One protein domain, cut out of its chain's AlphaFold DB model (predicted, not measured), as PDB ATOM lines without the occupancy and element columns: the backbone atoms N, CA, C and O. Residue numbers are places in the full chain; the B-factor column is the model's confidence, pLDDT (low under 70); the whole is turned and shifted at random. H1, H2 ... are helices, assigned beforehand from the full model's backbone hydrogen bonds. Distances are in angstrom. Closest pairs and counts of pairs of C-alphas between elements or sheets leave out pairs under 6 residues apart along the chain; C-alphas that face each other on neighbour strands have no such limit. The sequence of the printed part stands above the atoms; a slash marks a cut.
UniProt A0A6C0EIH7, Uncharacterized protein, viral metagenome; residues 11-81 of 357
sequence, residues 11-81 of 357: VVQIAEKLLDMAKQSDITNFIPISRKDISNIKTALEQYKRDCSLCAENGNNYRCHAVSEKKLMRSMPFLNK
ATOM      1  N   VAL A  11     113.318 114.242 149.947       81.81
ATOM      2  CA  VAL A  11     112.874 115.619 149.676       81.81
ATOM      3  C   VAL A  11     112.613 115.834 148.183       81.81
ATOM      4  O   VAL A  11     111.665 116.532 147.817       81.81
ATOM      5  N   VAL A  12     113.427 115.222 147.317       87.19
ATOM      6  CA  VAL A  12     113.234 115.263 145.861       87.19
ATOM      7  C   VAL A  12     111.965 114.514 145.484       87.19
ATOM      8  O   VAL A  12     111.126 115.077 144.786       87.19
ATOM      9  N   GLN A  13     111.768 113.308 146.022       88.25
ATOM     10  CA  GLN A  13     110.567 112.510 145.764       88.25
ATOM     11  C   GLN A  13     109.288 113.234 146.213       88.25
ATOM     12  O   GLN A  13     108.292 113.250 145.489       88.25
ATOM     13  N   ILE A  14     109.310 113.892 147.379       85.06
ATOM     14  CA  ILE A  14     108.189 114.713 147.864       85.06
ATOM     15  C   ILE A  14     107.909 115.869 146.894       85.06
ATOM     16  O   ILE A  14     106.755 116.114 146.542       85.06
ATOM     17  N   ALA A  15     108.947 116.581 146.452       86.25
ATOM     18  CA  ALA A  15     108.808 117.705 145.532       86.25
ATOM     19  C   ALA A  15     108.259 117.278 144.160       86.25
ATOM     20  O   ALA A  15     107.388 117.950 143.606       86.25
ATOM     21  N   GLU A  16     108.735 116.154 143.627       88.81
ATOM     22  CA  GLU A  16     108.251 115.567 142.375       88.81
ATOM     23  C   GLU A  16     106.793 115.120 142.501       88.81
ATOM     24  O   GLU A  16     105.962 115.498 141.675       88.81
ATOM     25  N   LYS A  17     106.437 114.444 143.599       85.62
ATOM     26  CA  LYS A  17     105.052 114.057 143.887       85.62
ATOM     27  C   LYS A  17     104.120 115.267 143.984       85.62
ATOM     28  O   LYS A  17     103.014 115.221 143.450       85.62
ATOM     29  N   LEU A  18     104.553 116.364 144.613       81.25
ATOM     30  CA  LEU A  18     103.784 117.616 144.655       81.25
ATOM     31  C   LEU A  18     103.569 118.203 143.254       81.25
ATOM     32  O   LEU A  18     102.476 118.686 142.954       81.25
ATOM     33  N   LEU A  19     104.584 118.152 142.384       85.44
ATOM     34  CA  LEU A  19     104.441 118.581 140.992       85.44
ATOM     35  C   LEU A  19     103.476 117.693 140.210       85.44
ATOM     36  O   LEU A  19     102.713 118.214 139.399       85.44
ATOM     37  N   ASP A  20     103.498 116.383 140.436       85.19
ATOM     38  CA  ASP A  20     102.609 115.448 139.752       85.19
ATOM     39  C   ASP A  20     101.162 115.586 140.225       85.19
ATOM     40  O   ASP A  20     100.259 115.657 139.391       85.19
ATOM     41  N   MET A  21     100.936 115.761 141.531       76.00
ATOM     42  CA  MET A  21      99.617 116.109 142.072       76.00
ATOM     43  C   MET A  21      99.087 117.414 141.473       76.00
ATOM     44  O   MET A  21      97.912 117.507 141.138       76.00
ATOM     45  N   ALA A  22      99.949 118.415 141.281       73.50
ATOM     46  CA  ALA A  22      99.552 119.692 140.698       73.50
ATOM     47  C   ALA A  22      99.236 119.621 139.187       73.50
ATOM     48  O   ALA A  22      98.593 120.528 138.658       73.50
ATOM     49  N   LYS A  23      99.683 118.571 138.479       72.06
ATOM     50  CA  LYS A  23      99.325 118.310 137.071       72.06
ATOM     51  C   LYS A  23      97.979 117.594 136.929       72.06
ATOM     52  O   LYS A  23      97.379 117.671 135.860       72.06
ATOM     53  N   GLN A  24      97.513 116.898 137.967       72.75
ATOM     54  CA  GLN A  24      96.208 116.237 137.970       72.75
ATOM     55  C   GLN A  24      95.116 117.301 138.162       72.75
ATOM     56  O   GLN A  24      94.949 117.866 139.243       72.75
ATOM     57  N   SER A  25      94.398 117.607 137.080       53.69
ATOM     58  CA  SER A  25      93.466 118.738 136.941       53.69
ATOM     59  C   SER A  25      92.325 118.792 137.965       53.69
ATOM     60  O   SER A  25      91.766 119.864 138.178       53.69
ATOM     61  N   ASP A  26      92.001 117.680 138.626       53.12
ATOM     62  CA  ASP A  26      90.902 117.612 139.599       53.12
ATOM     63  C   ASP A  26      91.314 117.971 141.042       53.12
ATOM     64  O   ASP A  26      90.451 118.250 141.877       53.12
ATOM     65  N   ILE A  27      92.618 118.030 141.357       48.97
ATOM     66  CA  ILE A  27      93.119 118.228 142.736       48.97
ATOM     67  C   ILE A  27      93.284 119.712 143.101       48.97
ATOM     68  O   ILE A  27      93.171 120.080 144.275       48.97
ATOM     69  N   THR A  28      93.464 120.599 142.117       48.66
ATOM     70  CA  THR A  28      93.602 122.051 142.352       48.66
ATOM     71  C   THR A  28      92.359 122.687 142.985       48.66
ATOM     72  O   THR A  28      92.440 123.796 143.504       48.66
ATOM     73  N   ASN A  29      91.220 121.983 142.974       46.38
ATOM     74  CA  ASN A  29      89.984 122.408 143.635       46.38
ATOM     75  C   ASN A  29      89.980 122.141 145.153       46.38
ATOM     76  O   ASN A  29      89.199 122.765 145.865       46.38
ATOM     77  N   PHE A  30      90.834 121.234 145.647       41.72
ATOM     78  CA  PHE A  30      90.883 120.820 147.059       41.72
ATOM     79  C   PHE A  30      92.166 121.250 147.782       41.72
ATOM     80  O   PHE A  30      92.123 121.510 148.983       41.72
ATOM     81  N   ILE A  31      93.294 121.364 147.072       52.62
ATOM     82  CA  ILE A  31      94.545 121.910 147.616       52.62
ATOM     83  C   ILE A  31      94.941 123.120 146.760       52.62
ATOM     84  O   ILE A  31      95.313 122.938 145.598       52.62
ATOM     85  N   PRO A  32      94.890 124.355 147.294       58.94
ATOM     86  CA  PRO A  32      95.196 125.556 146.528       58.94
ATOM     87  C   PRO A  32      96.717 125.716 146.372       58.94
ATOM     88  O   PRO A  32      97.342 126.541 147.034       58.94
ATOM     89  N   ILE A  33      97.338 124.913 145.503       68.69
ATOM     90  CA  ILE A  33      98.695 125.175 145.007       68.69
ATOM     91  C   ILE A  33      98.561 126.104 143.799       68.69
ATOM     92  O   ILE A  33      98.014 125.720 142.764       68.69
ATOM     93  N   SER A  34      99.059 127.337 143.912       73.00
ATOM     94  CA  SER A  34      98.977 128.297 142.809       73.00
ATOM     95  C   SER A  34      99.914 127.908 141.654       73.00
ATOM     96  O   SER A  34     100.941 127.251 141.842       73.00
ATOM     97  N   ARG A  35      99.643 128.391 140.431       76.19
ATOM     98  CA  ARG A  35     100.580 128.239 139.293       76.19
ATOM     99  C   ARG A  35     101.976 128.786 139.615       76.19
ATOM    100  O   ARG A  35     102.984 128.249 139.153       76.19
ATOM    101  N   LYS A  36     102.032 129.846 140.425       80.31
ATOM    102  CA  LYS A  36     103.274 130.446 140.916       80.31
ATOM    103  C   LYS A  36     104.033 129.484 141.827       80.31
ATOM    104  O   LYS A  36     105.243 129.348 141.675       80.31
ATOM    105  N   ASP A  37     103.337 128.778 142.712       82.06
ATOM    106  CA  ASP A  37     103.935 127.777 143.597       82.06
ATOM    107  C   ASP A  37     104.508 126.592 142.816       82.06
ATOM    108  O   ASP A  37     105.641 126.192 143.070       82.06
ATOM    109  N   ILE A  38     103.801 126.109 141.789       83.94
ATOM    110  CA  ILE A  38     104.311 125.073 140.873       83.94
ATOM    111  C   ILE A  38     105.610 125.538 140.195       83.94
ATOM    112  O   ILE A  38     106.597 124.801 140.149       83.94
ATOM    113  N   SER A  39     105.628 126.770 139.673       87.75
ATOM    114  CA  SER A  39     106.820 127.357 139.045       87.75
ATOM    115  C   SER A  39     107.997 127.466 140.025       87.75
ATOM    116  O   SER A  39     109.139 127.126 139.691       87.75
ATOM    117  N   ASN A  40     107.713 127.872 141.266       88.38
ATOM    118  CA  ASN A  40     108.703 127.955 142.336       88.38
ATOM    119  C   ASN A  40     109.285 126.576 142.680       88.38
ATOM    120  O   ASN A  40     110.504 126.465 142.789       88.38
ATOM    121  N   ILE A  41     108.453 125.530 142.790       90.75
ATOM    122  CA  ILE A  41     108.911 124.155 143.056       90.75
ATOM    123  C   ILE A  41     109.823 123.663 141.926       90.75
ATOM    124  O   ILE A  41     110.908 123.151 142.198       90.75
ATOM    125  N   LYS A  42     109.450 123.880 140.656       92.12
ATOM    126  CA  LYS A  42     110.301 123.515 139.505       92.12
ATOM    127  C   LYS A  42     111.659 124.215 139.563       92.12
ATOM    128  O   LYS A  42     112.695 123.576 139.422       92.12
ATOM    129  N   THR A  43     111.659 125.521 139.821       93.00
ATOM    130  CA  THR A  43     112.898 126.305 139.928       93.00
ATOM    131  C   THR A  43     113.758 125.835 141.104       93.00
ATOM    132  O   THR A  43     114.983 125.785 140.989       93.00
ATOM    133  N   ALA A  44     113.132 125.471 142.225       92.81
ATOM    134  CA  ALA A  44     113.816 124.934 143.393       92.81
ATOM    135  C   ALA A  44     114.471 123.574 143.108       92.81
ATOM    136  O   ALA A  44     115.630 123.385 143.465       92.81
ATOM    137  N   LEU A  45     113.779 122.668 142.412       93.50
ATOM    138  CA  LEU A  45     114.332 121.378 141.989       93.50
ATOM    139  C   LEU A  45     115.520 121.539 141.036       93.50
ATOM    140  O   LEU A  45     116.551 120.895 141.215       93.50
ATOM    141  N   GLU A  46     115.421 122.440 140.059       93.25
ATOM    142  CA  GLU A  46     116.541 122.724 139.156       93.25
ATOM    143  C   GLU A  46     117.732 123.355 139.889       93.25
ATOM    144  O   GLU A  46     118.887 123.051 139.587       93.25
ATOM    145  N   GLN A  47     117.479 124.207 140.888       94.25
ATOM    146  CA  GLN A  47     118.542 124.721 141.749       94.25
ATOM    147  C   GLN A  47     119.179 123.609 142.587       94.25
ATOM    148  O   GLN A  47     120.402 123.563 142.678       94.25
ATOM    149  N   TYR A  48     118.377 122.707 143.150       94.56
ATOM    150  CA  TYR A  48     118.872 121.559 143.901       94.56
ATOM    151  C   TYR A  48     119.779 120.672 143.049       94.56
ATOM    152  O   TYR A  48     120.867 120.333 143.498       94.56
ATOM    153  N   LYS A  49     119.397 120.355 141.805       92.75
ATOM    154  CA  LYS A  49     120.247 119.568 140.894       92.75
ATOM    155  C   LYS A  49     121.615 120.223 140.697       92.75
ATOM    156  O   LYS A  49     122.630 119.545 140.811       92.75
ATOM    157  N   ARG A  50     121.654 121.544 140.476       93.88
ATOM    158  CA  ARG A  50     122.914 122.303 140.365       93.88
ATOM    159  C   ARG A  50     123.735 122.262 141.654       93.88
ATOM    160  O   ARG A  50     124.937 122.018 141.600       93.88
ATOM    161  N   ASP A  51     123.092 122.497 142.795       95.00
ATOM    162  CA  ASP A  51     123.749 122.501 144.105       95.00
ATOM    163  C   ASP A  51     124.281 121.096 144.463       95.00
ATOM    164  O   ASP A  51     125.384 120.964 144.985       95.00
ATOM    165  N   CYS A  52     123.550 120.038 144.113       93.19
ATOM    166  CA  CYS A  52     123.953 118.652 144.331       93.19
ATOM    167  C   CYS A  52     125.119 118.225 143.423       93.19
ATOM    168  O   CYS A  52     126.062 117.592 143.900       93.19
ATOM    169  N   SER A  53     125.119 118.624 142.144       92.56
ATOM    170  CA  SER A  53     126.270 118.409 141.252       92.56
ATOM    171  C   SER A  53     127.527 119.097 141.777       92.56
ATOM    172  O   SER A  53     128.590 118.483 141.805       92.56
ATOM    173  N   LEU A  54     127.398 120.326 142.294       94.19
ATOM    174  CA  LEU A  54     128.515 121.024 142.929       94.19
ATOM    175  C   LEU A  54     129.087 120.211 144.104       94.19
ATOM    176  O   LEU A  54     130.303 120.107 144.238       94.19
ATOM    177  N   CYS A  55     128.239 119.593 144.930       93.25
ATOM    178  CA  CYS A  55     128.699 118.707 146.002       93.25
ATOM    179  C   CYS A  55     129.391 117.442 145.478       93.25
ATOM    180  O   CYS A  55     130.415 117.035 146.027       93.25
ATOM    181  N   ALA A  56     128.865 116.826 144.416       91.56
ATOM    182  CA  ALA A  56     129.455 115.636 143.807       91.56
ATOM    183  C   ALA A  56     130.854 115.909 143.219       91.56
ATOM    184  O   ALA A  56     131.744 115.070 143.348       91.56
ATOM    185  N   GLU A  57     131.056 117.091 142.632       91.94
ATOM    186  CA  GLU A  57     132.337 117.546 142.071       91.94
ATOM    187  C   GLU A  57     133.366 117.936 143.148       91.94
ATOM    188  O   GLU A  57     134.567 117.843 142.911       91.94
ATOM    189  N   ASN A  58     132.917 118.340 144.343       91.38
ATOM    190  CA  ASN A  58     133.770 118.837 145.430       91.38
ATOM    191  C   ASN A  58     133.821 117.844 146.605       91.38
ATOM    192  O   ASN A  58     133.455 118.169 147.732       91.38
ATOM    193  N   GLY A  59     134.241 116.607 146.328       84.56
ATOM    194  CA  GLY A  59     134.495 115.581 147.349       84.56
ATOM    195  C   GLY A  59     133.308 114.674 147.688       84.56
ATOM    196  O   GLY A  59     133.470 113.740 148.469       84.56
ATOM    197  N   ASN A  60     132.134 114.898 147.086       88.44
ATOM    198  CA  ASN A  60     130.926 114.086 147.276       88.44
ATOM    199  C   ASN A  60     130.554 113.882 148.758       88.44
ATOM    200  O   ASN A  60     130.250 112.775 149.209       88.44
ATOM    201  N   ASN A  61     130.628 114.970 149.525       88.12
ATOM    202  CA  ASN A  61     130.479 114.966 150.974       88.12
ATOM    203  C   ASN A  61     129.001 115.011 151.405       88.12
ATOM    204  O   ASN A  61     128.232 115.849 150.928       88.12
ATOM    205  N   TYR A  62     128.618 114.169 152.371       90.44
ATOM    206  CA  TYR A  62     127.258 114.130 152.922       90.44
ATOM    207  C   TYR A  62     126.790 115.481 153.494       90.44
ATOM    208  O   TYR A  62     125.663 115.888 153.228       90.44
ATOM    209  N   ARG A  63     127.647 116.222 154.215       91.31
ATOM    210  CA  ARG A  63     127.304 117.549 154.768       91.31
ATOM    211  C   ARG A  63     126.931 118.533 153.659       91.31
ATOM    212  O   ARG A  63     126.034 119.348 153.847       91.31
ATOM    213  N   CYS A  64     127.595 118.449 152.504       93.75
ATOM    214  CA  CYS A  64     127.280 119.291 151.353       93.75
ATOM    215  C   CYS A  64     125.902 118.950 150.773       93.75
ATOM    216  O   CYS A  64     125.078 119.847 150.583       93.75
ATOM    217  N   HIS A  65     125.618 117.661 150.576       92.94
ATOM    218  CA  HIS A  65     124.313 117.200 150.092       92.94
ATOM    219  C   HIS A  65     123.174 117.528 151.064       92.94
ATOM    220  O   HIS A  65     122.147 118.055 150.655       92.94
ATOM    221  N   ALA A  66     123.375 117.360 152.372       92.69
ATOM    222  CA  ALA A  66     122.377 117.739 153.374       92.69
ATOM    223  C   ALA A  66     122.030 119.243 153.321       92.69
ATOM    224  O   ALA A  66     120.885 119.647 153.536       92.69
ATOM    225  N   VAL A  67     123.006 120.101 153.001       93.62
ATOM    226  CA  VAL A  67     122.780 121.544 152.830       93.62
ATOM    227  C   VAL A  67     121.955 121.844 151.573       93.62
ATOM    228  O   VAL A  67     121.072 122.708 151.628       93.62
ATOM    229  N   SER A  68     122.191 121.144 150.457       93.94
ATOM    230  CA  SER A  68     121.395 121.320 149.235       93.94
ATOM    231  C   SER A  68     119.953 120.830 149.423       93.94
ATOM    232  O   SER A  68     119.015 121.535 149.042       93.94
ATOM    233  N   GLU A  69     119.749 119.698 150.100       93.50
ATOM    234  CA  GLU A  69     118.424 119.176 150.468       93.50
ATOM    235  C   GLU A  69     117.661 120.137 151.386       93.50
ATOM    236  O   GLU A  69     116.507 120.486 151.124       93.50
ATOM    237  N   LYS A  70     118.321 120.645 152.433       93.62
ATOM    238  CA  LYS A  70     117.738 121.631 153.353       93.62
ATOM    239  C   LYS A  70     117.302 122.897 152.607       93.62
ATOM    240  O   LYS A  70     116.233 123.448 152.887       93.62
ATOM    241  N   LYS A  71     118.087 123.351 151.624       93.69
ATOM    242  CA  LYS A  71     117.749 124.498 150.764       93.69
ATOM    243  C   LYS A  71     116.565 124.208 149.833       93.69
ATOM    244  O   LYS A  71     115.724 125.092 149.645       93.69
ATOM    245  N   LEU A  72     116.455 122.990 149.294       93.75
ATOM    246  CA  LEU A  72     115.288 122.545 148.525       93.75
ATOM    247  C   LEU A  72     114.026 122.565 149.394       93.75
ATOM    248  O   LEU A  72     113.055 123.232 149.040       93.75
ATOM    249  N   MET A  73     114.067 121.911 150.557       92.00
ATOM    250  CA  MET A  73     112.952 121.854 151.505       92.00
ATOM    251  C   MET A  73     112.452 123.260 151.865       92.00
ATOM    252  O   MET A  73     111.259 123.543 151.801       92.00
ATOM    253  N   ARG A  74     113.361 124.194 152.155       91.88
ATOM    254  CA  ARG A  74     113.011 125.591 152.468       91.88
ATOM    255  C   ARG A  74     112.470 126.384 151.300       91.88
ATOM    256  O   ARG A  74     111.802 127.384 151.519       91.88
ATOM    257  N   SER A  75     112.758 125.972 150.073       90.94
ATOM    258  CA  SER A  75     112.211 126.617 148.882       90.94
ATOM    259  C   SER A  75     110.757 126.208 148.625       90.94
ATOM    260  O   SER A  75     110.089 126.848 147.808       90.94
ATOM    261  N   MET A  76     110.249 125.190 149.333       88.38
ATOM    262  CA  MET A  76     108.873 124.729 149.193       88.38
ATOM    263  C   MET A  76     107.865 125.818 149.596       88.38
ATOM    264  O   MET A  76     108.086 126.514 150.590       88.38
ATOM    265  N   PRO A  77     106.730 125.954 148.885       84.00
ATOM    266  CA  PRO A  77     105.741 127.014 149.118       84.00
ATOM    267  C   PRO A  77     105.196 127.110 150.549       84.00
ATOM    268  O   PRO A  77     104.865 128.197 151.016       84.00
ATOM    269  N   PHE A  78     105.108 125.979 151.253       84.00
ATOM    270  CA  PHE A  78     104.595 125.913 152.622       84.00
ATOM    271  C   PHE A  78     105.647 126.261 153.693       84.00
ATOM    272  O   PHE A  78     105.283 126.484 154.845       84.00
ATOM    273  N   LEU A  79     106.937 126.339 153.327       89.50
ATOM    274  CA  LEU A  79     108.043 126.674 154.237       89.50
ATOM    275  C   LEU A  79     108.723 128.002 153.911       89.50
ATOM    276  O   LEU A  79     109.149 128.705 154.825       89.50
ATOM    277  N   ASN A  80     108.825 128.370 152.634       89.50
ATOM    278  CA  ASN A  80     109.677 129.475 152.184       89.50
ATOM    279  C   ASN A  80     109.316 130.845 152.778       89.50
ATOM    280  O   ASN A  80     110.189 131.696 152.907       89.50
ATOM    281  N   LYS A  81     108.054 131.046 153.165       91.31
ATOM    282  CA  LYS A  81     107.545 132.271 153.797       91.31
ATOM    283  C   LYS A  81     107.541 132.208 155.327       91.31
ATOM    284  O   LYS A  81     107.077 133.151 155.954       91.31
TER     285      LYS A  81
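Overview. This is residues 11 to 81 of the 357 residues of an uncharacterized protein of viral metagenome (UniProt A0A6C0EIH7). One long helix, H2, makes the length of a narrow up-and-down bundle, and two shorter helices, H1 and H3, pack on it one after the other along its length. H1 packs on residues 38 to 45 of H2, H3 folds back along the other part of H2 as a close hairpin, and residues 24 to 30 of the loop between H1 and H2 stick out at one end. The printed part has 71 residues with three named helices, in the order H1, H2, H3, and no named strand; its class is all helix. The whole is only just loose, close to compact, with a radius of gyration of the C-alphas of 13.6 A, and its outline is a rod that spans 45 by 22 by 15 A.

Along the chain. H1 is residues 11 to 23, 18.7 A from first to last C-alpha, and begins at C-alpha 11 at (112.874, 115.619, 149.676). H2 is residues 35 to 57, 33.6 A long, from C-alpha 35 at (100.580, 128.239, 139.293) to C-alpha 57 at (132.337, 117.546, 142.071). H3 is residues 62 to 75, 20.0 A long, and ends at C-alpha 75 at (112.211, 126.617, 148.882).

Arrangement. H1, H2 and H3 form a bundle, up and down, each helix running against the one before it. H1 and H2 are a helical hairpin; they touch, H2 with residues 38 to 45 alone, and their closest C-alphas, those of Leu 19 and Ile 38, are 6.5 A apart. They run opposite ways at a shallow tilt of 28 degrees. H2 and H3 are also a helical hairpin; they touch with 16 pairs of C-alphas within 8 A, the closest being those of Cys 55 and Cys 64 at 5.6 A. They run opposite ways at a shallow tilt of 10 degrees. H1 touches H3 with residues 11 to 12 alone, and H3 touches H1 with residues 69 to 73 alone; the closest C-alphas, those of Val 11 and Met 73, are 6.5 A apart. H1 and H3 run the same way at a shallow tilt of 29 degrees. In H1, H2 and H3 every O i to N i+4 pair is within hydrogen-bond range.

Size, cuts and confidence. The two C-alphas farthest apart, those of Asn 29 and Gly 59, are 45.2 A apart. The printed part has no cut. The link from H1 to H2 is long, with 11 residues, and residues 24 to 30 stand free; the link from H2 to H3 is tight, with 4 residues. The mean pLDDT of the printed part is 83.9, and residues 25 to 33 are under 70.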